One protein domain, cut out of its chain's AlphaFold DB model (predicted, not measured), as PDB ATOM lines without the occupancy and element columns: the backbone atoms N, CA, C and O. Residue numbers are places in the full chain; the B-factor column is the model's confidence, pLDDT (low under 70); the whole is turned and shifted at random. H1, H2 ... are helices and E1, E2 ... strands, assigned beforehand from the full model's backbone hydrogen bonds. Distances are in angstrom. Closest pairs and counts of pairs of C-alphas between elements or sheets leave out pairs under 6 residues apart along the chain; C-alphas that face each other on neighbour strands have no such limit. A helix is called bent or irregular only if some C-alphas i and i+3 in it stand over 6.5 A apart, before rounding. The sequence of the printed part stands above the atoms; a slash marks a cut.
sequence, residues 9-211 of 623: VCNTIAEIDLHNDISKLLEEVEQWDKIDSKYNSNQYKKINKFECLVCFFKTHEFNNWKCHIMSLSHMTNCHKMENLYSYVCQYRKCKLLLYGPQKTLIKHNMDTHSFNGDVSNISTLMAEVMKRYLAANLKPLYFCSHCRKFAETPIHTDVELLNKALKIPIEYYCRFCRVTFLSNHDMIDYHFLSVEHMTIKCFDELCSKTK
ATOM      1  N   VAL A   9     284.457 251.450 370.466       75.44
ATOM      2  CA  VAL A   9     284.009 252.301 371.581       75.44
ATOM      3  C   VAL A   9     285.135 253.160 372.136       75.44
ATOM      4  O   VAL A   9     284.884 254.332 372.377       75.44
ATOM      5  N   CYS A  10     286.360 252.647 372.289       77.12
ATOM      6  CA  CYS A  10     287.500 253.487 372.673       77.12
ATOM      7  C   CYS A  10     287.776 254.580 371.639       77.12
ATOM      8  O   CYS A  10     288.058 255.709 372.025       77.12
ATOM      9  N   ASN A  11     287.652 254.264 370.350       78.19
ATOM     10  CA  ASN A  11     287.890 255.212 369.266       78.19
ATOM     11  C   ASN A  11     286.807 256.303 369.236       78.19
ATOM     12  O   ASN A  11     287.141 257.482 369.260       78.19
ATOM     13  N   THR A  12     285.520 255.942 369.296       76.81
ATOM     14  CA  THR A  12     284.417 256.915 369.415       76.81
ATOM     15  C   THR A  12     284.516 257.733 370.706       76.81
ATOM     16  O   THR A  12     284.288 258.937 370.680       76.81
ATOM     17  N   ILE A  13     284.915 257.123 371.826       76.31
ATOM     18  CA  ILE A  13     285.184 257.828 373.087       76.31
ATOM     19  C   ILE A  13     286.328 258.838 372.940       76.31
ATOM     20  O   ILE A  13     286.185 259.968 373.398       76.31
ATOM     21  N   ALA A  14     287.433 258.469 372.292       78.19
ATOM     22  CA  ALA A  14     288.567 259.364 372.071       78.19
ATOM     23  C   ALA A  14     288.220 260.498 371.091       78.19
ATOM     24  O   ALA A  14     288.615 261.637 371.317       78.19
ATOM     25  N   GLU A  15     287.428 260.230 370.045       74.62
ATOM     26  CA  GLU A  15     286.862 261.275 369.180       74.62
ATOM     27  C   GLU A  15     285.947 262.232 369.958       74.62
ATOM     28  O   GLU A  15     285.970 263.437 369.706       74.62
ATOM     29  N   ILE A  16     285.150 261.722 370.907       71.06
ATOM     30  CA  ILE A  16     284.312 262.549 371.785       71.06
ATOM     31  C   ILE A  16     285.200 263.412 372.687       71.06
ATOM     32  O   ILE A  16     285.060 264.624 372.629       71.06
ATOM     33  N   ASP A  17     286.133 262.833 373.443       72.56
ATOM     34  CA  ASP A  17     287.024 263.547 374.379       72.56
ATOM     35  C   ASP A  17     287.902 264.613 373.680       72.56
ATOM     36  O   ASP A  17     288.159 265.686 374.222       72.56
ATOM     37  N   LEU A  18     288.311 264.360 372.429       72.38
ATOM     38  CA  LEU A  18     289.189 265.241 371.646       72.38
ATOM     39  C   LEU A  18     288.435 266.326 370.841       72.38
ATOM     40  O   LEU A  18     289.051 267.293 370.381       72.38
ATOM     41  N   HIS A  19     287.115 266.203 370.640       64.69
ATOM     42  CA  HIS A  19     286.324 267.153 369.830       64.69
ATOM     43  C   HIS A  19     285.098 267.760 370.522       64.69
ATOM     44  O   HIS A  19     284.650 268.834 370.113       64.69
ATOM     45  N   ASN A  20     284.560 267.107 371.548       60.59
ATOM     46  CA  ASN A  20     283.394 267.541 372.300       60.59
ATOM     47  C   ASN A  20     283.758 267.693 373.778       60.59
ATOM     48  O   ASN A  20     284.368 266.830 374.396       60.59
ATOM     49  N   ASP A  21     283.296 268.781 374.374       66.94
ATOM     50  CA  ASP A  21     283.302 268.922 375.823       66.94
ATOM     51  C   ASP A  21     282.343 267.881 376.431       66.94
ATOM     52  O   ASP A  21     281.151 267.873 376.110       66.94
ATOM     53  N   ILE A  22     282.849 267.001 377.299       67.44
ATOM     54  CA  ILE A  22     282.049 265.973 377.988       67.44
ATOM     55  C   ILE A  22     280.975 266.611 378.889       67.44
ATOM     56  O   ILE A  22     279.948 265.993 379.159       67.44
ATOM     57  N   SER A  23     281.123 267.880 379.273       70.25
ATOM     58  CA  SER A  23     280.048 268.645 379.919       70.25
ATOM     59  C   SER A  23     278.830 268.762 378.993       70.25
ATOM     60  O   SER A  23     277.715 268.463 379.407       70.25
ATOM     61  N   LYS A  24     279.043 269.061 377.702       74.06
ATOM     62  CA  LYS A  24     277.971 269.185 376.692       74.06
ATOM     63  C   LYS A  24     277.312 267.849 376.369       74.06
ATOM     64  O   LYS A  24     276.109 267.800 376.146       74.06
ATOM     65  N   LEU A  25     278.084 266.760 376.384       72.06
ATOM     66  CA  LEU A  25     277.549 265.397 376.301       72.06
ATOM     67  C   LEU A  25     276.488 265.161 377.389       72.06
ATOM     68  O   LEU A  25     275.386 264.693 377.104       72.06
ATOM     69  N   LEU A  26     276.822 265.510 378.632       72.25
ATOM     70  CA  LEU A  26     275.947 265.330 379.789       72.25
ATOM     71  C   LEU A  26     274.768 266.319 379.772       72.25
ATOM     72  O   LEU A  26     273.638 265.904 380.022       72.25
ATOM     73  N   GLU A  27     274.992 267.579 379.385       79.44
ATOM     74  CA  GLU A  27     273.934 268.577 379.161       79.44
ATOM     75  C   GLU A  27     272.893 268.086 378.140       79.44
ATOM     76  O   GLU A  27     271.691 268.191 378.388       79.44
ATOM     77  N   GLU A  28     273.316 267.525 377.003       76.56
ATOM     78  CA  GLU A  28     272.409 267.019 375.962       76.56
ATOM     79  C   GLU A  28     271.607 265.794 376.430       76.56
ATOM     80  O   GLU A  28     270.392 265.728 376.212       76.56
ATOM     81  N   VAL A  29     272.257 264.867 377.138       76.19
ATOM     82  CA  VAL A  29     271.625 263.696 377.771       76.19
ATOM     83  C   VAL A  29     270.618 264.107 378.861       76.19
ATOM     84  O   VAL A  29     269.613 263.418 379.081       76.19
ATOM     85  N   GLU A  30     270.826 265.248 379.519       76.06
ATOM     86  CA  GLU A  30     269.858 265.856 380.435       76.06
ATOM     87  C   GLU A  30     268.693 266.540 379.685       76.06
ATOM     88  O   GLU A  30     267.541 266.446 380.119       76.06
ATOM     89  N   GLN A  31     268.946 267.182 378.533       77.88
ATOM     90  CA  GLN A  31     267.891 267.838 377.740       77.88
ATOM     91  C   GLN A  31     266.925 266.845 377.071       77.88
ATOM     92  O   GLN A  31     265.769 267.215 376.845       77.88
ATOM     93  N   TRP A  32     267.353 265.610 376.766       74.25
ATOM     94  CA  TRP A  32     266.503 264.574 376.151       74.25
ATOM     95  C   TRP A  32     265.135 264.447 376.848       74.25
ATOM     96  O   TRP A  32     264.097 264.514 376.189       74.25
ATOM     97  N   ASP A  33     265.120 264.365 378.181       66.19
ATOM     98  CA  ASP A  33     263.885 264.190 378.956       66.19
ATOM     99  C   ASP A  33     262.984 265.427 378.904       66.19
ATOM    100  O   ASP A  33     261.769 265.302 379.018       66.19
ATOM    101  N   LYS A  34     263.544 266.629 378.720       68.62
ATOM    102  CA  LYS A  34     262.770 267.880 378.667       68.62
ATOM    103  C   LYS A  34     261.989 267.981 377.359       68.62
ATOM    104  O   LYS A  34     260.822 268.368 377.387       68.62
ATOM    105  N   ILE A  35     262.597 267.562 376.247       59.66
ATOM    106  CA  ILE A  35     261.940 267.450 374.934       59.66
ATOM    107  C   ILE A  35     260.818 266.401 374.999       59.66
ATOM    108  O   ILE A  35     259.676 266.684 374.634       59.66
ATOM    109  N   ASP A  36     261.126 265.222 375.540       57.16
ATOM    110  CA  ASP A  36     260.194 264.096 375.619       57.16
ATOM    111  C   ASP A  36     259.094 264.279 376.686       57.16
ATOM    112  O   ASP A  36     258.010 263.705 376.556       57.16
ATOM    113  N   SER A  37     259.311 265.111 377.716       50.81
ATOM    114  CA  SER A  37     258.406 265.304 378.868       50.81
ATOM    115  C   SER A  37     256.953 265.605 378.489       50.81
ATOM    116  O   SER A  37     256.026 265.186 379.186       50.81
ATOM    117  N   LYS A  38     256.747 266.290 377.359       52.56
ATOM    118  CA  LYS A  38     255.431 266.698 376.851       52.56
ATOM    119  C   LYS A  38     254.570 265.520 376.366       52.56
ATOM    120  O   LYS A  38     253.356 265.673 376.274       52.56
ATOM    121  N   TYR A  39     255.178 264.362 376.097       50.84
ATOM    122  CA  TYR A  39     254.500 263.146 375.626       50.84
ATOM    123  C   TYR A  39     254.774 261.920 376.518       50.84
ATOM    124  O   TYR A  39     253.863 261.143 376.791       50.84
ATOM    125  N   ASN A  40     255.987 261.786 377.061       51.88
ATOM    126  CA  ASN A  40     256.467 260.579 377.749       51.88
ATOM    127  C   ASN A  40     256.230 260.581 379.276       51.88
ATOM    128  O   ASN A  40     256.718 259.707 379.995       51.88
ATOM    129  N   SER A  41     255.435 261.528 379.793       46.97
ATOM    130  CA  SER A  41     255.243 261.819 381.230       46.97
ATOM    131  C   SER A  41     254.710 260.673 382.114       46.97
ATOM    132  O   SER A  41     254.548 260.863 383.322       46.97
ATOM    133  N   ASN A  42     254.429 259.488 381.564       52.03
ATOM    134  CA  ASN A  42     253.937 258.317 382.299       52.03
ATOM    135  C   ASN A  42     254.868 257.092 382.282       52.03
ATOM    136  O   ASN A  42     254.703 256.231 383.147       52.03
ATOM    137  N   GLN A  43     255.841 257.008 381.367       55.97
ATOM    138  CA  GLN A  43     256.600 255.770 381.111       55.97
ATOM    139  C   GLN A  43     257.479 255.359 382.308       55.97
ATOM    140  O   GLN A  43     257.489 254.202 382.727       55.97
ATOM    141  N   TYR A  44     258.150 256.324 382.944       62.94
ATOM    142  CA  TYR A  44     259.148 256.037 383.987       62.94
ATOM    143  C   TYR A  44     258.609 256.088 385.428       62.94
ATOM    144  O   TYR A  44     259.279 255.611 386.340       62.94
ATOM    145  N   LYS A  45     257.371 256.564 385.658       64.69
ATOM    146  CA  LYS A  45     256.750 256.749 386.999       64.69
ATOM    147  C   LYS A  45     256.711 255.490 387.889       64.69
ATOM    148  O   LYS A  45     256.421 255.574 389.083       64.69
ATOM    149  N   LYS A  46     256.953 254.306 387.318       79.56
ATOM    150  CA  LYS A  46     256.983 253.019 388.029       79.56
ATOM    151  C   LYS A  46     258.349 252.700 388.653       79.56
ATOM    152  O   LYS A  46     258.372 251.872 389.556       79.56
ATOM    153  N   ILE A  47     259.443 253.324 388.207       88.56
ATOM    154  CA  ILE A  47     260.824 253.045 388.639       88.56
ATOM    155  C   ILE A  47     261.355 254.244 389.429       88.56
ATOM    156  O   ILE A  47     261.172 255.387 389.022       88.56
ATOM    157  N   ASN A  48     261.987 253.988 390.573       90.94
ATOM    158  CA  ASN A  48     262.559 255.027 391.442       90.94
ATOM    159  C   ASN A  48     263.846 254.578 392.158       90.94
ATOM    160  O   ASN A  48     264.226 255.133 393.191       90.94
ATOM    161  N   LYS A  49     264.498 253.539 391.632       95.50
ATOM    162  CA  LYS A  49     265.795 253.037 392.086       95.50
ATOM    163  C   LYS A  49     266.606 252.613 390.869       95.50
ATOM    164  O   LYS A  49     266.076 251.946 389.979       95.50
ATOM    165  N   PHE A  50     267.877 252.979 390.865       96.25
ATOM    166  CA  PHE A  50     268.810 252.727 389.778       96.25
ATOM    167  C   PHE A  50     270.133 252.254 390.382       96.25
ATOM    168  O   PHE A  50     270.720 252.977 391.190       96.25
ATOM    169  N   GLU A  51     270.592 251.048 390.037       97.44
ATOM    170  CA  GLU A  51     271.856 250.505 390.550       97.44
ATOM    171  C   GLU A  51     272.723 249.898 389.441       97.44
ATOM    172  O   GLU A  51     272.286 249.061 388.649       97.44
ATOM    173  N   CYS A  52     273.991 250.300 389.410       97.38
ATOM    174  CA  CYS A  52     275.003 249.737 388.533       97.38
ATOM    175  C   CYS A  52     275.789 248.680 389.306       97.38
ATOM    176  O   CYS A  52     276.480 248.988 390.273       97.38
ATOM    177  N   LEU A  53     275.730 247.432 388.850       95.50
ATOM    178  CA  LEU A  53     276.421 246.297 389.464       95.50
ATOM    179  C   LEU A  53     277.853 246.112 388.924       95.50
ATOM    180  O   LEU A  53     278.560 245.219 389.377       95.50
ATOM    181  N   VAL A  54     278.292 246.960 387.981       94.44
ATOM    182  CA  VAL A  54     279.691 247.026 387.511       94.44
ATOM    183  C   VAL A  54     280.581 247.799 388.490       94.44
ATOM    184  O   VAL A  54     281.725 247.418 388.716       94.44
ATOM    185  N   CYS A  55     280.069 248.882 389.082       95.31
ATOM    186  CA  CYS A  55     280.837 249.775 389.963       95.31
ATOM    187  C   CYS A  55     280.099 250.172 391.254       95.31
ATOM    188  O   CYS A  55     280.511 251.103 391.940       95.31
ATOM    189  N   PHE A  56     279.006 249.477 391.580       95.38
ATOM    190  CA  PHE A  56     278.189 249.651 392.790       95.38
ATOM    191  C   PHE A  56     277.560 251.045 392.981       95.38
ATOM    192  O   PHE A  56     277.076 251.355 394.069       95.38
ATOM    193  N   PHE A  57     277.506 251.872 391.931       97.12
ATOM    194  CA  PHE A  57     276.807 253.159 391.954       97.12
ATOM    195  C   PHE A  57     275.296 252.967 392.145       97.12
ATOM    196  O   PHE A  57     274.688 252.112 391.495       97.12
ATOM    197  N   LYS A  58     274.683 253.793 393.000       97.75
ATOM    198  CA  LYS A  58     273.249 253.757 393.318       97.75
ATOM    199  C   LYS A  58     272.655 255.160 393.300       97.75
ATOM    200  O   LYS A  58     273.276 256.095 393.797       97.75
ATOM    201  N   THR A  59     271.441 255.310 392.778       96.81
ATOM    202  CA  THR A  59     270.694 256.573 392.846       96.81
ATOM    203  C   THR A  59     269.177 256.368 392.771       96.81
ATOM    204  O   THR A  59     268.685 255.307 392.377       96.81
ATOM    205  N   HIS A  60     268.430 257.406 393.144       94.38
ATOM    206  CA  HIS A  60     266.977 257.505 392.986       94.38
ATOM    207  C   HIS A  60     266.566 258.414 391.816       94.38
ATOM    208  O   HIS A  60     265.398 258.426 391.434       94.38
ATOM    209  N   GLU A  61     267.516 259.138 391.217       91.12
ATOM    210  CA  GLU A  61     267.262 260.130 390.169       91.12
ATOM    211  C   GLU A  61     267.736 259.634 388.800       91.12
ATOM    212  O   GLU A  61     268.902 259.281 388.610       91.12
ATOM    213  N   PHE A  62     266.836 259.651 387.814       88.69
ATOM    214  CA  PHE A  62     267.130 259.138 386.473       88.69
ATOM    215  C   PHE A  62     268.167 259.983 385.711       88.69
ATOM    216  O   PHE A  62     268.951 259.430 384.943       88.69
ATOM    217  N   ASN A  63     268.251 261.296 385.959       86.94
ATOM    218  CA  ASN A  63     269.322 262.123 385.393       86.94
ATOM    219  C   ASN A  63     270.698 261.709 385.933       86.94
ATOM    220  O   ASN A  63     271.599 261.453 385.141       86.94
ATOM    221  N   ASN A  64     270.841 261.524 387.249       90.56
ATOM    222  CA  ASN A  64     272.098 261.055 387.845       90.56
ATOM    223  C   ASN A  64     272.465 259.645 387.360       90.56
ATOM    224  O   ASN A  64     273.642 259.354 387.160       90.56
ATOM    225  N   TRP A  65     271.470 258.787 387.108       93.00
ATOM    226  CA  TRP A  65     271.673 257.492 386.458       93.00
ATOM    227  C   TRP A  65     272.223 257.640 385.037       93.00
ATOM    228  O   TRP A  65     273.287 257.100 384.745       93.00
ATOM    229  N   LYS A  66     271.554 258.408 384.165       89.94
ATOM    230  CA  LYS A  66     272.025 258.658 382.795       89.94
ATOM    231  C   LYS A  66     273.438 259.238 382.780       89.94
ATOM    232  O   LYS A  66     274.302 258.692 382.104       89.94
ATOM    233  N   CYS A  67     273.694 260.289 383.559       87.56
ATOM    234  CA  CYS A  67     275.004 260.936 383.625       87.56
ATOM    235  C   CYS A  67     276.096 259.996 384.152       87.56
ATOM    236  O   CYS A  67     277.224 260.040 383.669       87.56
ATOM    237  N   HIS A  68     275.768 259.101 385.089       92.31
ATOM    238  CA  HIS A  68     276.686 258.059 385.539       92.31
ATOM    239  C   HIS A  68     277.011 257.048 384.429       92.31
ATOM    240  O   HIS A  68     278.186 256.796 384.160       92.31
ATOM    241  N   ILE A  69     275.995 256.483 383.770       92.06
ATOM    242  CA  ILE A  69     276.177 255.460 382.730       92.06
ATOM    243  C   ILE A  69     276.896 256.032 381.494       92.06
ATOM    244  O   ILE A  69     277.795 255.392 380.956       92.06
ATOM    245  N   MET A  70     276.544 257.251 381.069       88.00
ATOM    246  CA  MET A  70     277.187 257.954 379.948       88.00
ATOM    247  C   MET A  70     278.556 258.560 380.318       88.00
ATOM    248  O   MET A  70     279.189 259.196 379.475       88.00
ATOM    249  N   SER A  71     279.036 258.405 381.559       85.75
ATOM    250  CA  SER A  71     280.337 258.956 381.954       85.75
ATOM    251  C   SER A  71     281.498 258.204 381.294       85.75
ATOM    252  O   SER A  71     281.502 256.975 381.180       85.75
ATOM    253  N   LEU A  72     282.527 258.959 380.896       82.19
ATOM    254  CA  LEU A  72     283.733 258.451 380.237       82.19
ATOM    255  C   LEU A  72     284.354 257.255 380.973       82.19
ATOM    256  O   LEU A  72     284.648 256.226 380.364       82.19
ATOM    257  N   SER A  73     284.526 257.373 382.291       83.88
ATOM    258  CA  SER A  73     285.123 256.331 383.131       83.88
ATOM    259  C   SER A  73     284.240 255.083 383.228       83.88
ATOM    260  O   SER A  73     284.763 253.971 383.163       83.88
ATOM    261  N   HIS A  74     282.914 255.240 383.308       89.81
ATOM    262  CA  HIS A  74     281.973 254.119 383.294       89.81
ATOM    263  C   HIS A  74     282.049 253.355 381.966       89.81
ATOM    264  O   HIS A  74     282.322 252.155 381.963       89.81
ATOM    265  N   MET A  75     281.898 254.038 380.826       85.06
ATOM    266  CA  MET A  75     281.944 253.396 379.503       85.06
ATOM    267  C   MET A  75     283.318 252.768 379.198       85.06
ATOM    268  O   MET A  75     283.397 251.699 378.585       85.06
ATOM    269  N   THR A  76     284.406 253.377 379.683       81.44
ATOM    270  CA  THR A  76     285.781 252.847 379.558       81.44
ATOM    271  C   THR A  76     286.008 251.557 380.358       81.44
ATOM    272  O   THR A  76     286.879 250.761 380.002       81.44
ATOM    273  N   ASN A  77     285.210 251.311 381.398       85.44
ATOM    274  CA  ASN A  77     285.224 250.051 382.140       85.44
ATOM    275  C   ASN A  77     284.248 249.028 381.534       85.44
ATOM    276  O   ASN A  77     284.617 247.874 381.326       85.44
ATOM    277  N   CYS A  78     283.027 249.449 381.192       87.81
ATOM    278  CA  CYS A  78     281.961 248.546 380.754       87.81
ATOM    279  C   CYS A  78     282.228 247.867 379.401       87.81
ATOM    280  O   CYS A  78     281.901 246.693 379.264       87.81
ATOM    281  N   HIS A  79     282.874 248.522 378.424       80.50
ATOM    282  CA  HIS A  79     283.176 247.866 377.134       80.50
ATOM    283  C   HIS A  79     284.170 246.693 377.249       80.50
ATOM    284  O   HIS A  79     284.288 245.905 376.316       80.50
ATOM    285  N   LYS A  80     284.890 246.579 378.375       82.56
ATOM    286  CA  LYS A  80     285.833 245.483 378.664       82.56
ATOM    287  C   LYS A  80     285.162 244.282 379.329       82.56
ATOM    288  O   LYS A  80     285.823 243.283 379.594       82.56
ATOM    289  N   MET A  81     283.872 244.391 379.644       87.50
ATOM    290  CA  MET A  81     283.099 243.350 380.303       87.50
ATOM    291  C   MET A  81     282.095 242.762 379.320       87.50
ATOM    292  O   MET A  81     281.175 243.436 378.860       87.50
ATOM    293  N   GLU A  82     282.246 241.478 379.021       84.62
ATOM    294  CA  GLU A  82     281.229 240.750 378.274       84.62
ATOM    295  C   GLU A  82     279.964 240.537 379.118       84.62
ATOM    296  O   GLU A  82     280.014 240.471 380.349       84.62
ATOM    297  N   ASN A  83     278.832 240.320 378.442       88.44
ATOM    298  CA  ASN A  83     277.591 239.855 379.068       88.44
ATOM    299  C   ASN A  83     277.078 240.798 380.183       88.44
ATOM    300  O   ASN A  83     276.623 240.351 381.243       88.44
ATOM    301  N   LEU A  84     277.147 242.111 379.927       94.62
ATOM    302  CA  LEU A  84     276.393 243.142 380.647       94.62
ATOM    303  C   LEU A  84     274.982 243.278 380.058       94.62
ATOM    304  O   LEU A  84     274.816 243.205 378.842       94.62
ATOM    305  N   TYR A  85     273.984 243.503 380.916       96.06
ATOM    306  CA  TYR A  85     272.578 243.650 380.531       96.06
ATOM    307  C   TYR A  85     271.899 244.751 381.355       96.06
ATOM    308  O   TYR A  85     272.114 244.835 382.569       96.06
ATOM    309  N   SER A  86     270.998 245.520 380.742       96.00
ATOM    310  CA  SER A  86     269.987 246.300 381.473       96.00
ATOM    311  C   SER A  86     268.791 245.443 381.863       96.00
ATOM    312  O   SER A  86     268.195 244.769 381.024       96.00
ATOM    313  N   TYR A  87     268.371 245.508 383.123       94.75
ATOM    314  CA  TYR A  87     267.253 244.726 383.645       94.75
ATOM    315  C   TYR A  87     266.355 245.562 384.556       94.75
ATOM    316  O   TYR A  87     266.752 245.968 385.646       94.75
ATOM    317  N   VAL A  88     265.110 245.780 384.126       92.19
ATOM    318  CA  VAL A  88     264.047 246.279 385.004       92.19
ATOM    319  C   VAL A  88     263.480 245.101 385.790       92.19
ATOM    320  O   VAL A  88     262.987 244.133 385.205       92.19
ATOM    321  N   CYS A  89     263.511 245.190 387.119       91.00
ATOM    322  CA  CYS A  89     262.921 244.170 387.973       91.00
ATOM    323  C   CYS A  89     261.396 244.121 387.796       91.00
ATOM    324  O   CYS A  89     260.682 245.083 388.086       91.00
ATOM    325  N   GLN A  90     260.891 242.965 387.357       84.75
ATOM    326  CA  GLN A  90     259.467 242.754 387.071       84.75
ATOM    327  C   GLN A  90     258.600 242.658 388.342       84.75
ATOM    328  O   GLN A  90     257.371 242.743 388.266       84.75
ATOM    329  N   TYR A  91     259.211 242.503 389.522       86.94
ATOM    330  CA  TYR A  91     258.485 242.474 390.788       86.94
ATOM    331  C   TYR A  91     257.949 243.872 391.129       86.94
ATOM    332  O   TYR A  91     258.705 244.786 391.458       86.94
ATOM    333  N   ARG A  92     256.618 244.045 391.082       80.69
ATOM    334  CA  ARG A  92     255.926 245.355 391.140       80.69
ATOM    335  C   ARG A  92     256.305 246.262 392.323       80.69
ATOM    336  O   ARG A  92     256.145 247.475 392.214       80.69
ATOM    337  N   LYS A  93     256.771 245.700 393.446       87.19
ATOM    338  CA  LYS A  93     257.212 246.465 394.629       87.19
ATOM    339  C   LYS A  93     258.690 246.886 394.578       87.19
ATOM    340  O   LYS A  93     259.075 247.772 395.330       87.19
ATOM    341  N   CYS A  94     259.512 246.265 393.728       90.12
ATOM    342  CA  CYS A  94     260.959 246.486 393.693       90.12
ATOM    343  C   CYS A  94     261.335 247.822 393.031       90.12
ATOM    344  O   CYS A  94     262.165 248.553 393.570       90.12
ATOM    345  N   LYS A  95     260.668 248.162 391.913       90.69
ATOM    346  CA  LYS A  95     260.787 249.458 391.208       90.69
ATOM    347  C   LYS A  95     262.225 249.849 390.822       90.69
ATOM    348  O   LYS A  95     262.589 251.025 390.850       90.69
ATOM    349  N   LEU A  96     263.022 248.846 390.470       94.31
ATOM    350  CA  LEU A  96     264.471 248.924 390.323       94.31
ATOM    351  C   LEU A  96     264.900 248.646 388.877       94.31
ATOM    352  O   LEU A  96     264.510 247.627 388.306       94.31
ATOM    353  N   LEU A  97     265.721 249.535 388.318       95.19
ATOM    354  CA  LEU A  97     266.527 249.279 387.123       95.19
ATOM    355  C   LEU A  97     267.951 248.909 387.556       95.19
ATOM    356  O   LEU A  97     268.580 249.624 388.337       95.19
ATOM    357  N   LEU A  98     268.444 247.790 387.034       96.31
ATOM    358  CA  LEU A  98     269.804 247.295 387.212       96.31
ATOM    359  C   LEU A  98     270.570 247.358 385.890       96.31
ATOM    360  O   LEU A  98     269.996 247.086 384.834       96.31
ATOM    361  N   TYR A  99     271.874 247.620 385.956       97.19
ATOM    362  CA  TYR A  99     272.801 247.369 384.849       97.19
ATOM    363  C   TYR A  99     274.016 246.582 385.337       97.19
ATOM    364  O   TYR A  99     274.662 246.986 386.305       97.19
ATOM    365  N   GLY A 100     274.333 245.459 384.693       96.00
ATOM    366  CA  GLY A 100     275.519 244.676 385.038       96.00
ATOM    367  C   GLY A 100     275.523 243.232 384.523       96.00
ATOM    368  O   GLY A 100     274.687 242.872 383.691       96.00
ATOM    369  N   PRO A 101     276.461 242.395 385.006       94.50
ATOM    370  CA  PRO A 101     276.611 241.010 384.562       94.50
ATOM    371  C   PRO A 101     275.373 240.137 384.813       94.50
ATOM    372  O   PRO A 101     274.772 240.199 385.892       94.50
ATOM    373  N   GLN A 102     275.052 239.229 383.880       92.69
ATOM    374  CA  GLN A 102     273.886 238.324 383.980       92.69
ATOM    375  C   GLN A 102     273.767 237.634 385.352       92.69
ATOM    376  O   GLN A 102     272.696 237.601 385.958       92.69
ATOM    377  N   LYS A 103     274.891 237.126 385.875       91.44
ATOM    378  CA  LYS A 103     274.960 236.389 387.147       91.44
ATOM    379  C   LYS A 103     274.533 237.243 388.347       91.44
ATOM    380  O   LYS A 103     273.864 236.737 389.242       91.44
ATOM    381  N   THR A 104     274.869 238.536 388.359       92.56
ATOM    382  CA  THR A 104     274.462 239.449 389.443       92.56
ATOM    383  C   THR A 104     272.986 239.847 389.360       92.56
ATOM    384  O   THR A 104     272.359 240.076 390.389       92.56
ATOM    385  N   LEU A 105     272.401 239.838 388.158       91.69
ATOM    386  CA  LEU A 105     270.969 240.076 387.946       91.69
ATOM    387  C   LEU A 105     270.120 238.873 388.389       91.69
ATOM    388  O   LEU A 105     269.116 239.045 389.075       91.69
ATOM    389  N   ILE A 106     270.565 237.650 388.075       89.94
ATOM    390  CA  ILE A 106     269.946 236.414 388.586       89.94
ATOM    391  C   ILE A 106     270.057 236.368 390.118       89.94
ATOM    392  O   ILE A 106     269.070 236.082 390.793       89.94
ATOM    393  N   LYS A 107     271.218 236.739 390.683       91.88
ATOM    394  CA  LYS A 107     271.394 236.852 392.138       91.88
ATOM    395  C   LYS A 107     270.398 237.833 392.771       91.88
ATOM    396  O   LYS A 107     269.785 237.482 393.770       91.88
ATOM    397  N   HIS A 108     270.158 239.007 392.178       92.56
ATOM    398  CA  HIS A 108     269.120 239.923 392.673       92.56
ATOM    399  C   HIS A 108     267.731 239.256 392.746       92.56
ATOM    400  O   HIS A 108     267.024 239.441 393.740       92.56
ATOM    401  N   ASN A 109     267.351 238.472 391.732       89.38
ATOM    402  CA  ASN A 109     266.055 237.786 391.694       89.38
ATOM    403  C   ASN A 109     265.923 236.713 392.789       89.38
ATOM    404  O   ASN A 109     264.876 236.619 393.436       89.38
ATOM    405  N   MET A 110     267.002 235.968 393.039       89.12
ATOM    406  CA  MET A 110     267.089 234.986 394.122       89.12
ATOM    407  C   MET A 110     267.036 235.664 395.497       89.12
ATOM    408  O   MET A 110     266.102 235.421 396.258       89.12
ATOM    409  N   ASP A 111     267.985 236.557 395.784       91.06
ATOM    410  CA  ASP A 111     268.172 237.171 397.105       91.06
ATOM    411  C   ASP A 111     266.985 238.055 397.525       91.06
ATOM    412  O   ASP A 111     266.626 238.098 398.699       91.06
ATOM    413  N   THR A 112     266.368 238.777 396.578       89.62
ATOM    414  CA  THR A 112     265.341 239.792 396.892       89.62
ATOM    415  C   THR A 112     263.914 239.262 396.769       89.62
ATOM    416  O   THR A 112     263.034 239.706 397.505       89.62
ATOM    417  N   HIS A 113     263.664 238.335 395.834       89.56
ATOM    418  CA  HIS A 113     262.306 237.880 395.488       89.56
ATOM    419  C   HIS A 113     262.105 236.369 395.654       89.56
ATOM    420  O   HIS A 113     261.016 235.880 395.361       89.56
ATOM    421  N   SER A 114     263.126 235.629 396.118       87.44
ATOM    422  CA  SER A 114     263.104 234.161 396.264       87.44
ATOM    423  C   SER A 114     262.723 233.420 394.973       87.44
ATOM    424  O   SER A 114     262.120 232.348 395.014       87.44
ATOM    425  N   PHE A 115     263.049 233.995 393.810       79.81
ATOM    426  CA  PHE A 115     262.597 233.505 392.510       79.81
ATOM    427  C   PHE A 115     263.768 233.311 391.545       79.81
ATOM    428  O   PHE A 115     264.441 234.273 391.172       79.81
ATOM    429  N   ASN A 116     263.963 232.074 391.077       73.38
ATOM    430  CA  ASN A 116     264.946 231.748 390.042       73.38
ATOM    431  C   ASN A 116     264.426 232.149 388.651       73.38
ATOM    432  O   ASN A 116     264.048 231.312 387.833       73.38
ATOM    433  N   GLY A 117     264.323 233.459 388.431       67.94
ATOM    434  CA  GLY A 117     263.882 234.052 387.178       67.94
ATOM    435  C   GLY A 117     265.052 234.388 386.266       67.94
ATOM    436  O   GLY A 117     265.899 235.206 386.636       67.94
ATOM    437  N   ASP A 118     265.033 233.824 385.057       74.00
ATOM    438  CA  ASP A 118     265.913 234.225 383.960       74.00
ATOM    439  C   ASP A 118     265.892 235.743 383.724       74.00
ATOM    440  O   ASP A 118     264.872 236.429 383.884       74.00
ATOM    441  N   VAL A 119     267.037 236.262 383.278       76.94
ATOM    442  CA  VAL A 119     267.163 237.645 382.808       76.94
ATOM    443  C   VAL A 119     266.194 237.876 381.647       76.94
ATOM    444  O   VAL A 119     266.025 237.033 380.768       76.94
ATOM    445  N   SER A 120     265.493 239.012 381.678       81.88
ATOM    446  CA  SER A 120     264.324 239.212 380.821       81.88
ATOM    447  C   SER A 120     264.676 239.191 379.328       81.88
ATOM    448  O   SER A 120     265.718 239.688 378.919       81.88
ATOM    449  N   ASN A 121     263.782 238.680 378.481       86.69
ATOM    450  CA  ASN A 121     264.061 238.553 377.043       86.69
ATOM    451  C   ASN A 121     264.312 239.905 376.339       86.69
ATOM    452  O   ASN A 121     265.004 239.934 375.325       86.69
ATOM    453  N   ILE A 122     263.807 241.018 376.893       92.12
ATOM    454  CA  ILE A 122     264.156 242.376 376.443       92.12
ATOM    455  C   ILE A 122     265.583 242.764 376.872       92.12
ATOM    456  O   ILE A 122     266.330 243.298 376.063       92.12
ATOM    457  N   SER A 123     266.016 242.406 378.084       94.19
ATOM    458  CA  SER A 123     267.419 242.530 378.511       94.19
ATOM    459  C   SER A 123     268.358 241.755 377.581       94.19
ATOM    460  O   SER A 123     269.343 242.303 377.098       94.19
ATOM    461  N   THR A 124     268.029 240.495 377.277       94.69
ATOM    462  CA  THR A 124     268.837 239.634 376.397       94.69
ATOM    463  C   THR A 124     268.915 240.174 374.969       94.69
ATOM    464  O   THR A 124     269.987 240.150 374.366       94.69
ATOM    465  N   LEU A 125     267.810 240.721 374.449       95.56
ATOM    466  CA  LEU A 125     267.795 241.451 373.180       95.56
ATOM    467  C   LEU A 125     268.725 242.668 373.217       95.56
ATOM    468  O   LEU A 125     269.506 242.855 372.291       95.56
ATOM    469  N   MET A 126     268.650 243.495 374.264       96.06
ATOM    470  CA  MET A 126     269.425 244.735 374.329       96.06
ATOM    471  C   MET A 126     270.935 244.486 374.435       96.06
ATOM    472  O   MET A 126     271.704 245.169 373.756       96.06
ATOM    473  N   ALA A 127     271.363 243.456 375.167       94.75
ATOM    474  CA  ALA A 127     272.765 243.039 375.201       94.75
ATOM    475  C   ALA A 127     273.269 242.529 373.833       94.75
ATOM    476  O   ALA A 127     274.370 242.885 373.407       94.75
ATOM    477  N   GLU A 128     272.465 241.750 373.096       95.00
ATOM    478  CA  GLU A 128     272.808 241.308 371.733       95.00
ATOM    479  C   GLU A 128     272.806 242.480 370.729       95.00
ATOM    480  O   GLU A 128     273.674 242.535 369.859       95.00
ATOM    481  N   VAL A 129     271.906 243.460 370.877       94.88
ATOM    482  CA  VAL A 129     271.923 244.729 370.121       94.88
ATOM    483  C   VAL A 129     273.229 245.494 370.359       94.88
ATOM    484  O   VAL A 129     273.863 245.922 369.394       94.88
ATOM    485  N   MET A 130     273.671 245.629 371.615       92.62
ATOM    486  CA  MET A 130     274.939 246.289 371.939       92.62
ATOM    487  C   MET A 130     276.123 245.534 371.330       92.62
ATOM    488  O   MET A 130     276.920 246.115 370.601       92.62
ATOM    489  N   LYS A 131     276.197 244.217 371.537       91.75
ATOM    490  CA  LYS A 131     277.222 243.340 370.952       91.75
ATOM    491  C   LYS A 131     277.286 243.437 369.419       91.75
ATOM    492  O   LYS A 131     278.377 243.468 368.854       91.75
ATOM    493  N   ARG A 132     276.138 243.544 368.740       91.31
ATOM    494  CA  ARG A 132     276.050 243.778 367.286       91.31
ATOM    495  C   ARG A 132     276.580 245.145 366.872       91.31
ATOM    496  O   ARG A 132     277.308 245.218 365.886       91.31
ATOM    497  N   TYR A 133     276.257 246.197 367.625       89.31
ATOM    498  CA  TYR A 133     276.781 247.547 367.397       89.31
ATOM    499  C   TYR A 133     278.310 247.586 367.543       89.31
ATOM    500  O   TYR A 133     278.995 248.068 366.644       89.31
ATOM    501  N   LEU A 134     278.848 246.983 368.614       85.44
ATOM    502  CA  LEU A 134     280.293 246.844 368.852       85.44
ATOM    503  C   LEU A 134     281.015 246.122 367.703       85.44
ATOM    504  O   LEU A 134     282.093 246.541 367.296       85.44
ATOM    505  N   ALA A 135     280.404 245.067 367.159       86.00
ATOM    506  CA  ALA A 135     280.933 244.289 366.038       86.00
ATOM    507  C   ALA A 135     280.641 244.899 364.647       86.00
ATOM    508  O   ALA A 135     280.806 244.212 363.639       86.00
ATOM    509  N   ALA A 136     280.134 246.140 364.576       83.81
ATOM    510  CA  ALA A 136     279.658 246.808 363.354       83.81
ATOM    511  C   ALA A 136     278.617 246.009 362.524       83.81
ATOM    512  O   ALA A 136     278.326 246.339 361.371       83.81
ATOM    513  N   ASN A 137     277.994 244.981 363.110       82.44
ATOM    514  CA  ASN A 137     276.998 244.122 362.474       82.44
ATOM    515  C   ASN A 137     275.606 244.758 362.577       82.44
ATOM    516  O   ASN A 137     274.738 244.316 363.331       82.44
ATOM    517  N   LEU A 138     275.390 245.821 361.805       81.00
ATOM    518  CA  LEU A 138     274.187 246.659 361.870       81.00
ATOM    519  C   LEU A 138     272.962 246.062 361.133       81.00
ATOM    520  O   LEU A 138     272.148 246.810 360.571       81.00
ATOM    521  N   LYS A 139     272.837 244.727 361.117       91.19
ATOM    522  CA  LYS A 139     271.637 244.001 360.670       91.19
ATOM    523  C   LYS A 139     270.438 244.330 361.574       91.19
ATOM    524  O   LYS A 139     270.627 244.445 362.786       91.19
ATOM    525  N   PRO A 140     269.213 244.428 361.028       92.94
ATOM    526  CA  PRO A 140     268.020 244.600 361.845       92.94
ATOM    527  C   PRO A 140     267.720 243.352 362.687       92.94
ATOM    528  O   PRO A 140     268.116 242.235 362.346       92.94
ATOM    529  N   LEU A 141     266.976 243.553 363.773       95.56
ATOM    530  CA  LEU A 141     266.382 242.490 364.581       95.56
ATOM    531  C   LEU A 141     264.873 242.701 364.708       95.56
ATOM    532  O   LEU A 141     264.383 243.826 364.752       95.56
ATOM    533  N   TYR A 142     264.141 241.606 364.836       94.31
ATOM    534  CA  TYR A 142     262.710 241.587 365.121       94.31
ATOM    535  C   TYR A 142     262.510 240.972 366.501       94.31
ATOM    536  O   TYR A 142     263.130 239.953 366.792       94.31
ATOM    537  N   PHE A 143     261.663 241.554 367.349       94.25
ATOM    538  CA  PHE A 143     261.343 241.037 368.685       94.25
ATOM    539  C   PHE A 143     259.835 240.990 368.917       94.25
ATOM    540  O   PHE A 143     259.130 241.956 368.636       94.25
ATOM    541  N   CYS A 144     259.345 239.895 369.499       90.88
ATOM    542  CA  CYS A 144     257.948 239.761 369.904       90.88
ATOM    543  C   CYS A 144     257.831 239.555 371.419       90.88
ATOM    544  O   CYS A 144     258.312 238.548 371.945       90.88
ATOM    545  N   SER A 145     257.120 240.443 372.127       87.38
ATOM    546  CA  SER A 145     256.932 240.303 373.582       87.38
ATOM    547  C   SER A 145     256.026 239.129 373.968       87.38
ATOM    548  O   SER A 145     256.131 238.621 375.082       87.38
ATOM    549  N   HIS A 146     255.142 238.693 373.061       84.31
ATOM    550  CA  HIS A 146     254.245 237.554 373.282       84.31
ATOM    551  C   HIS A 146     255.004 236.227 373.174       84.31
ATOM    552  O   HIS A 146     254.988 235.432 374.109       84.31
ATOM    553  N   CYS A 147     255.738 236.024 372.074       85.94
ATOM    554  CA  CYS A 147     256.551 234.822 371.867       85.94
ATOM    555  C   CYS A 147     257.901 234.849 372.601       85.94
ATOM    556  O   CYS A 147     258.591 233.832 372.624       85.94
ATOM    557  N   ARG A 148     258.269 235.989 373.209       88.50
ATOM    558  CA  ARG A 148     259.485 236.207 374.015       88.50
ATOM    559  C   ARG A 148     260.791 235.869 373.283       88.50
ATOM    560  O   ARG A 148     261.756 235.442 373.904       88.50
ATOM    561  N   LYS A 149     260.820 236.067 371.965       90.38
ATOM    562  CA  LYS A 149     261.944 235.731 371.078       90.38
ATOM    563  C   LYS A 149     262.351 236.935 370.237       90.38
ATOM    564  O   LYS A 149     261.517 237.802 369.961       90.38
ATOM    565  N   PHE A 150     263.610 236.938 369.802       94.19
ATOM    566  CA  PHE A 150     264.112 237.807 368.742       94.19
ATOM    567  C   PHE A 150     264.810 237.004 367.632       94.19
ATOM    568  O   PHE A 150     265.254 235.881 367.873       94.19
ATOM    569  N   ALA A 151     264.881 237.564 366.423       94.06
ATOM    570  CA  ALA A 151     265.502 236.953 365.244       94.06
ATOM    571  C   ALA A 151     265.946 238.020 364.221       94.06
ATOM    572  O   ALA A 151     265.508 239.167 364.290       94.06
ATOM    573  N   GLU A 152     266.781 237.642 363.246       93.38
ATOM    574  CA  GLU A 152     267.138 238.509 362.102       93.38
ATOM    575  C   GLU A 152     266.028 238.583 361.035       93.38
ATOM    576  O   GLU A 152     266.053 239.452 360.168       93.38
ATOM    577  N   THR A 153     265.043 237.685 361.105       89.62
ATOM    578  CA  THR A 153     263.865 237.628 360.228       89.62
ATOM    579  C   THR A 153     262.596 238.022 360.990       89.62
ATOM    580  O   THR A 153     262.526 237.783 362.201       89.62
ATOM    581  N   PRO A 154     261.556 238.555 360.318       88.12
ATOM    582  CA  PRO A 154     260.245 238.765 360.928       88.12
ATOM    583  C   PRO A 154     259.720 237.483 361.586       88.12
ATOM    584  O   PRO A 154     259.723 236.418 360.975       88.12
ATOM    585  N   ILE A 155     259.285 237.580 362.845       79.69
ATOM    586  CA  ILE A 155     258.850 236.413 363.641       79.69
ATOM    587  C   ILE A 155     257.374 236.078 363.375       79.69
ATOM    588  O   ILE A 155     256.950 234.937 363.545       79.69
ATOM    589  N   HIS A 156     256.595 237.072 362.941       74.75
ATOM    590  CA  HIS A 156     255.168 236.957 362.659       74.75
ATOM    591  C   HIS A 156     254.851 237.678 361.349       74.75
ATOM    592  O   HIS A 156     254.606 238.880 361.341       74.75
ATOM    593  N   THR A 157     254.898 236.938 360.242       60.59
ATOM    594  CA  THR A 157     254.354 237.367 358.944       60.59
ATOM    595  C   THR A 157     252.841 237.178 358.873       60.59
ATOM    596  O   THR A 157     252.164 237.892 358.139       60.59
ATOM    597  N   ASP A 158     252.307 236.230 359.650       57.47
ATOM    598  CA  ASP A 158     250.942 235.742 359.484       57.47
ATOM    599  C   ASP A 158     249.954 236.455 360.414       57.47
ATOM    600  O   ASP A 158     250.125 236.531 361.636       57.47
ATOM    601  N   VAL A 159     248.865 236.939 359.813       55.16
ATOM    602  CA  VAL A 159     247.842 237.797 360.438       55.16
ATOM    603  C   VAL A 159     247.111 237.114 361.608       55.16
ATOM    604  O   VAL A 159     246.582 237.786 362.496       55.16
ATOM    605  N   GLU A 160     247.110 235.779 361.675       55.53
ATOM    606  CA  GLU A 160     246.398 235.016 362.711       55.53
ATOM    607  C   GLU A 160     246.775 235.383 364.153       55.53
ATOM    608  O   GLU A 160     245.917 235.333 365.040       55.53
ATOM    609  N   LEU A 161     248.034 235.755 364.410       57.38
ATOM    610  CA  LEU A 161     248.483 236.105 365.761       57.38
ATOM    611  C   LEU A 161     248.069 237.516 366.198       57.38
ATOM    612  O   LEU A 161     247.939 237.741 367.402       57.38
ATOM    613  N   LEU A 162     247.777 238.432 365.266       56.12
ATOM    614  CA  LEU A 162     247.108 239.695 365.604       56.12
ATOM    615  C   LEU A 162     245.655 239.429 366.024       56.12
ATOM    616  O   LEU A 162     245.198 239.956 367.035       56.12
ATOM    617  N   ASN A 163     244.951 238.559 365.293       55.19
ATOM    618  CA  ASN A 163     243.520 238.301 365.498       55.19
ATOM    619  C   ASN A 163     243.191 237.560 366.808       55.19
ATOM    620  O   ASN A 163     242.064 237.643 367.292       55.19
ATOM    621  N   LYS A 164     244.151 236.830 367.392       57.66
ATOM    622  CA  LYS A 164     243.966 236.047 368.632       57.66
ATOM    623  C   LYS A 164     244.412 236.788 369.908       57.66
ATOM    624  O   LYS A 164     244.259 236.255 371.005       57.66
ATOM    625  N   ALA A 165     244.952 238.007 369.800       54.84
ATOM    626  CA  ALA A 165     245.466 238.773 370.937       54.84
ATOM    627  C   ALA A 165     244.449 239.806 371.468       54.84
ATOM    628  O   ALA A 165     244.152 240.799 370.813       54.84
ATOM    629  N   LEU A 166     243.994 239.644 372.721       53.22
ATOM    630  CA  LEU A 166     243.060 240.566 373.412       53.22
ATOM    631  C   LEU A 166     243.592 242.000 373.646       53.22
ATOM    632  O   LEU A 166     242.896 242.841 374.214       53.22
ATOM    633  N   LYS A 167     244.826 242.289 373.226       62.25
ATOM    634  CA  LYS A 167     245.355 243.637 373.014       62.25
ATOM    635  C   LYS A 167     246.184 243.602 371.739       62.25
ATOM    636  O   LYS A 167     247.093 242.778 371.647       62.25
ATOM    637  N   ILE A 168     245.885 244.499 370.802       62.00
ATOM    638  CA  ILE A 168     246.660 244.662 369.569       62.00
ATOM    639  C   ILE A 168     248.106 245.009 369.969       62.00
ATOM    640  O   ILE A 168     248.299 245.985 370.702       62.00
ATOM    641  N   PRO A 169     249.115 244.219 369.562       72.75
ATOM    642  CA  PRO A 169     250.506 244.569 369.807       72.75
ATOM    643  C   PRO A 169     250.890 245.782 368.958       72.75
ATOM    644  O   PRO A 169     250.501 245.898 367.799       72.75
ATOM    645  N   ILE A 170     251.680 246.678 369.536       80.00
ATOM    646  CA  ILE A 170     252.218 247.849 368.851       80.00
ATOM    647  C   ILE A 170     253.396 247.379 368.005       80.00
ATOM    648  O   ILE A 170     254.329 246.773 368.541       80.00
ATOM    649  N   GLU A 171     253.371 247.681 366.709       89.12
ATOM    650  CA  GLU A 171     254.575 247.640 365.887       89.12
ATOM    651  C   GLU A 171     255.353 248.950 366.075       89.12
ATOM    652  O   GLU A 171     254.833 250.042 365.848       89.12
ATOM    653  N   TYR A 172     256.603 248.855 366.527       91.12
ATOM    654  CA  TYR A 172     257.475 250.007 366.755       91.12
ATOM    655  C   TYR A 172     258.888 249.727 366.242       91.12
ATOM    656  O   TYR A 172     259.504 248.741 366.633       91.12
ATOM    657  N   TYR A 173     259.435 250.620 365.414       93.94
ATOM    658  CA  TYR A 173     260.812 250.524 364.923       93.94
ATOM    659  C   TYR A 173     261.739 251.546 365.597       93.94
ATOM    660  O   TYR A 173     261.577 252.762 365.442       93.94
ATOM    661  N   CYS A 174     262.766 251.053 366.292       94.44
ATOM    662  CA  CYS A 174     263.834 251.889 366.833       94.44
ATOM    663  C   CYS A 174     264.941 252.107 365.795       94.44
ATOM    664  O   CYS A 174     265.701 251.190 365.484       94.44
ATOM    665  N   ARG A 175     265.093 253.351 365.312       93.31
ATOM    666  CA  ARG A 175     266.103 253.717 364.295       93.31
ATOM    667  C   ARG A 175     267.552 253.451 364.718       93.31
ATOM    668  O   ARG A 175     268.376 253.164 363.859       93.31
ATOM    669  N   PHE A 176     267.837 253.581 366.014       92.62
ATOM    670  CA  PHE A 176     269.181 253.506 366.589       92.62
ATOM    671  C   PHE A 176     269.612 252.045 366.748       92.62
ATOM    672  O   PHE A 176     270.565 251.580 366.135       92.62
ATOM    673  N   CYS A 177     268.819 251.281 367.500       95.12
ATOM    674  CA  CYS A 177     269.067 249.867 367.775       95.12
ATOM    675  C   CYS A 177     268.706 248.938 366.603       95.12
ATOM    676  O   CYS A 177     269.005 247.750 366.662       95.12
ATOM    677  N   ARG A 178     268.044 249.464 365.560       94.62
ATOM    678  CA  ARG A 178     267.556 248.736 364.373       94.62
ATOM    679  C   ARG A 178     266.645 247.553 364.714       94.62
ATOM    680  O   ARG A 178     266.651 246.530 364.033       94.62
ATOM    681  N   VAL A 179     265.845 247.709 365.768       95.62
ATOM    682  CA  VAL A 179     264.896 246.690 366.229       95.62
ATOM    683  C   VAL A 179     263.474 247.067 365.827       95.62
ATOM    684  O   VAL A 179     263.017 248.162 366.164       95.62
ATOM    685  N   THR A 180     262.762 246.142 365.183       94.62
ATOM    686  CA  THR A 180     261.297 246.164 365.072       94.62
ATOM    687  C   THR A 180     260.692 245.353 366.216       94.62
ATOM    688  O   THR A 180     260.862 244.137 366.310       94.62
ATOM    689  N   PHE A 181     259.974 246.037 367.098       92.81
ATOM    690  CA  PHE A 181     259.232 245.466 368.211       92.81
ATOM    691  C   PHE A 181     257.787 245.210 367.790       92.81
ATOM    692  O   PHE A 181     257.114 246.139 367.361       92.81
ATOM    693  N   LEU A 182     257.291 243.991 367.995       91.19
ATOM    694  CA  LEU A 182     255.864 243.676 368.073       91.19
ATOM    695  C   LEU A 182     255.539 243.466 369.558       91.19
ATOM    696  O   LEU A 182     255.838 242.412 370.129       91.19
ATOM    697  N   SER A 183     255.106 244.521 370.252       88.12
ATOM    698  CA  SER A 183     255.161 244.571 371.725       88.12
ATOM    699  C   SER A 183     254.098 245.455 372.380       88.12
ATOM    700  O   SER A 183     253.368 246.185 371.723       88.12
ATOM    701  N   ASN A 184     253.995 245.385 373.708       86.50
ATOM    702  CA  ASN A 184     253.222 246.344 374.504       86.50
ATOM    703  C   ASN A 184     254.074 247.565 374.911       86.50
ATOM    704  O   ASN A 184     255.303 247.516 374.836       86.50
ATOM    705  N   HIS A 185     253.420 248.638 375.377       84.94
ATOM    706  CA  HIS A 185     254.103 249.857 375.832       84.94
ATOM    707  C   HIS A 185     255.153 249.581 376.919       84.94
ATOM    708  O   HIS A 185     256.284 250.005 376.745       84.94
ATOM    709  N   ASP A 186     254.838 248.813 377.973       85.06
ATOM    710  CA  ASP A 186     255.788 248.542 379.071       85.06
ATOM    711  C   ASP A 186     257.142 247.983 378.571       85.06
ATOM    712  O   ASP A 186     258.192 248.338 379.098       85.06
ATOM    713  N   MET A 187     257.145 247.143 377.527       87.75
ATOM    714  CA  MET A 187     258.376 246.602 376.928       87.75
ATOM    715  C   MET A 187     259.133 247.619 376.057       87.75
ATOM    716  O   MET A 187     260.359 247.559 375.983       87.75
ATOM    717  N   ILE A 188     258.425 248.554 375.418       89.69
ATOM    718  CA  ILE A 188     259.022 249.661 374.650       89.69
ATOM    719  C   ILE A 188     259.606 250.713 375.618       89.69
ATOM    720  O   ILE A 188     260.703 251.221 375.396       89.69
ATOM    721  N   ASP A 189     258.945 250.957 376.750       88.25
ATOM    722  CA  ASP A 189     259.447 251.801 377.836       88.25
ATOM    723  C   ASP A 189     260.743 251.207 378.430       88.25
ATOM    724  O   ASP A 189     261.725 251.920 378.640       88.25
ATOM    725  N   TYR A 190     260.791 249.882 378.642       90.56
ATOM    726  CA  TYR A 190     262.000 249.173 379.092       90.56
ATOM    727  C   TYR A 190     263.135 249.203 378.057       90.56
ATOM    728  O   TYR A 190     264.304 249.220 378.439       90.56
ATOM    729  N   HIS A 191     262.809 249.235 376.763       93.62
ATOM    730  CA  HIS A 191     263.791 249.443 375.704       93.62
ATOM    731  C   HIS A 191     264.443 250.833 375.813       93.62
ATOM    732  O   HIS A 191     265.671 250.912 375.830       93.62
ATOM    733  N   PHE A 192     263.663 251.910 375.964       91.19
ATOM    734  CA  PHE A 192     264.216 253.267 376.109       91.19
ATOM    735  C   PHE A 192     265.042 253.457 377.390       91.19
ATOM    736  O   PHE A 192     266.045 254.165 377.374       91.19
ATOM    737  N   LEU A 193     264.663 252.778 378.478       91.06
ATOM    738  CA  LEU A 193     265.400 252.766 379.749       91.06
ATOM    739  C   LEU A 193     266.729 251.996 379.713       91.06
ATOM    740  O   LEU A 193     267.510 252.092 380.664       91.06
ATOM    741  N   SER A 194     266.980 251.191 378.679       94.44
ATOM    742  CA  SER A 194     268.171 250.343 378.622       94.44
ATOM    743  C   SER A 194     269.441 251.155 378.344       94.44
ATOM    744  O   SER A 194     269.480 252.002 377.452       94.44
ATOM    745  N   VAL A 195     270.502 250.873 379.101       94.44
ATOM    746  CA  VAL A 195     271.851 251.425 378.911       94.44
ATOM    747  C   VAL A 195     272.326 251.237 377.475       94.44
ATOM    748  O   VAL A 195     272.856 252.159 376.873       94.44
ATOM    749  N   GLU A 196     272.072 250.069 376.902       94.56
ATOM    750  CA  GLU A 196     272.415 249.704 375.535       94.56
ATOM    751  C   GLU A 196     271.721 250.623 374.515       94.56
ATOM    752  O   GLU A 196     272.364 251.091 373.577       94.56
ATOM    753  N   HIS A 197     270.439 250.955 374.715       94.31
ATOM    754  CA  HIS A 197     269.754 251.946 373.882       94.31
ATOM    755  C   HIS A 197     270.322 253.353 374.083       94.31
ATOM    756  O   HIS A 197     270.593 254.043 373.101       94.31
ATOM    757  N   MET A 198     270.515 253.773 375.338       91.12
ATOM    758  CA  MET A 198     271.010 255.112 375.665       91.12
ATOM    759  C   MET A 198     272.409 255.352 375.082       91.12
ATOM    760  O   MET A 198     272.605 256.367 374.419       91.12
ATOM    761  N   THR A 199     273.339 254.403 375.224       90.12
ATOM    762  CA  THR A 199     274.703 254.484 374.669       90.12
ATOM    763  C   THR A 199     274.685 254.574 373.143       90.12
ATOM    764  O   THR A 199     275.326 255.458 372.577       90.12
ATOM    765  N   ILE A 200     273.913 253.714 372.463       90.88
ATOM    766  CA  ILE A 200     273.815 253.720 370.992       90.88
ATOM    767  C   ILE A 200     273.189 255.029 370.489       90.88
ATOM    768  O   ILE A 200     273.720 255.645 369.566       90.88
ATOM    769  N   LYS A 201     272.097 255.496 371.114       90.19
ATOM    770  CA  LYS A 201     271.483 256.799 370.805       90.19
ATOM    771  C   LYS A 201     272.498 257.935 370.963       90.19
ATOM    772  O   LYS A 201     272.579 258.805 370.098       90.19
ATOM    773  N   CYS A 202     273.264 257.912 372.054       85.81
ATOM    774  CA  CYS A 202     274.261 258.925 372.371       85.81
ATOM    775  C   CYS A 202     275.343 258.995 371.284       85.81
ATOM    776  O   CYS A 202     275.536 260.045 370.673       85.81
ATOM    777  N   PHE A 203     275.983 257.866 370.967       84.38
ATOM    778  CA  PHE A 203     277.036 257.810 369.950       84.38
ATOM    779  C   PHE A 203     276.526 258.185 368.548       84.38
ATOM    780  O   PHE A 203     277.164 258.992 367.872       84.38
ATOM    781  N   ASP A 204     275.346 257.714 368.131       84.69
ATOM    782  CA  ASP A 204     274.759 258.077 366.833       84.69
ATOM    783  C   ASP A 204     274.466 259.592 366.711       84.69
ATOM    784  O   ASP A 204     274.696 260.191 365.651       84.69
ATOM    785  N   GLU A 205     273.978 260.239 367.777       83.50
ATOM    786  CA  GLU A 205     273.704 261.686 367.792       83.50
ATOM    787  C   GLU A 205     275.002 262.520 367.815       83.50
ATOM    788  O   GLU A 205     275.120 263.490 367.058       83.50
ATOM    789  N   LEU A 206     276.022 262.106 368.574       75.62
ATOM    790  CA  LEU A 206     277.339 262.761 368.617       75.62
ATOM    791  C   LEU A 206     278.094 262.634 367.292       75.62
ATOM    792  O   LEU A 206     278.551 263.637 366.743       75.62
ATOM    793  N   CYS A 207     278.173 261.424 366.732       72.81
ATOM    794  CA  CYS A 207     278.814 261.169 365.442       72.81
ATOM    795  C   CYS A 207     278.091 261.871 364.283       72.81
ATOM    796  O   CYS A 207     278.685 262.066 363.222       72.81
ATOM    797  N   SER A 208     276.824 262.260 364.457       76.38
ATOM    798  CA  SER A 208     276.120 263.136 363.517       76.38
ATOM    799  C   SER A 208     276.581 264.594 363.660       76.38
ATOM    800  O   SER A 208     276.879 265.241 362.656       76.38
ATOM    801  N   LYS A 209     276.719 265.098 364.894       71.06
ATOM    802  CA  LYS A 209     277.155 266.475 365.190       71.06
ATOM    803  C   LYS A 209     278.618 266.732 364.821       71.06
ATOM    804  O   LYS A 209     278.905 267.739 364.172       71.06
ATOM    805  N   THR A 210     279.541 265.813 365.112       65.38
ATOM    806  CA  THR A 210     280.957 265.955 364.709       65.38
ATOM    807  C   THR A 210     281.114 266.018 363.185       65.38
ATOM    808  O   THR A 210     281.877 266.843 362.680       65.38
ATOM    809  N   LYS A 211     280.317 265.242 362.431       69.81
ATOM    810  CA  LYS A 211     280.250 265.275 360.953       69.81
ATOM    811  C   LYS A 211     279.618 266.548 360.375       69.81
ATOM    812  O   LYS A 211     279.801 266.810 359.186       69.81
TER     813      LYS A 211
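Overview. This is residues 9 to 211 of the 623 residues of an uncharacterized protein of Schizaphis graminum (UniProt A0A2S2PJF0). Two small sheets meet through helices: H6 and H8 cover one face of the four-stranded sheet E5 E4 E7 E6, and H6 also packs on E2, an edge strand of the three-stranded sheet E1 E3 E2, which has H3 over one face and H5 over the other. H9 starts near E2 and H6 and runs out to H1, near one end of the longest axis; the stretch with H7 makes the other end, and long H2 packs on H3 with residues 26 to 30, while its residues 34 to 39 stick out. The printed part has 203 residues with nine named helices and seven named strands, in the order H1 H2 E1 H3 H4 E2 E3 H5 H6 E4 E5 H7 E6 E7 H8 H9; both sheets are mixed, and so is the class, helices and strands. The whole is compact, with a radius of gyration of the C-alphas of 17.2 A and spans of 53 by 41 by 36 A.

Arrangement. Look first at E5, residues 149 to 151, E4, 141 to 144, E7, 179 to 183, and E6, 170 to 174. E4 and E7 are parallel, with N 182 and O 143 at 2.8 A; the hairpin E4 and E5 has N 142 and O 151 at 2.8 A, and the hairpin E6 and E7 has N 170 and O 183 at 2.8 A. With H7, residues 160 to 163, E5 and E6 form a split strand-helix-strand unit, two strands running the same way with E4 and E7 between them, its crossover right-handed. H6, residues 121 to 134, and H8, 185 to 192, lie on the same face, each at a height over the sheet of 9.8 A: two layers, helices on one face of a sheet. H6 and H8 touch, Ile 122 and His 191 having the closest C-alphas at 7.1 A, at a shallow tilt of 29 degrees. Move on to E2, residues 84 to 88; its Tyr 85 and Ala 127 of H6 have the closest C-alphas, 5.4 A. E2 and E3, residues 96 to 101, are a hairpin, with N 87 and O 98 at 2.8 A; E1, 49 to 52, is parallel to E3, with N 97 and O 49 at 2.9 A. H3, residues 62 to 69, and H5, 102 to 113, are on opposite faces of this sheet. H9, residues 195 to 211, only grazes it with residues 195 to 197 and touches H6, Met 130 and Glu 196 having the closest C-alphas at 5.6 A. H9 and H1, residues 9 to 19, only just touch, with 3 pairs of C-alphas within 8 A, the closest those of Thr 12 and Phe 203, 7.5 A. H2, residues 22 to 40, touches H3, Leu 26 and Cys 67 having the closest C-alphas at 5.9 A. H4, residues 72 to 78, is close to but not clearly touching H1, the closest C-alphas being Cys 10 and Thr 76 at 7.1 A. Every O i to N i+4 pair is within hydrogen-bond range in H1, H3, H4, H5, H6 and H8; H2 has 11 of 15, H9 12 of 13, and H7 is too short for such a pair.

Along the chain. Find C-alpha 141 at (266.382, 242.490, 364.581), where E4 begins. H2 runs 26.1 A from C-alpha 22 at (282.049, 265.973, 377.988); it is irregular, but only just, with C-alphas 35 and 38 at 6.8 A. H6 measures 20.0 A, H5 16.3 A, E3 15.6 A and H1 15.1 A. H9 covers 24.2 A and ends at C-alpha 211, (280.250, 265.275, 360.953).

Size, cuts and confidence. The C-alphas farthest apart are those of Leu 18 and Lys 164, 53.9 A. The printed part has no cut, and no link is long. The mean pLDDT of the printed part is 83.2; look for values under 70 at residues 19 to 22, 33 to 45, 117, 157 to 168 and 210 to 211.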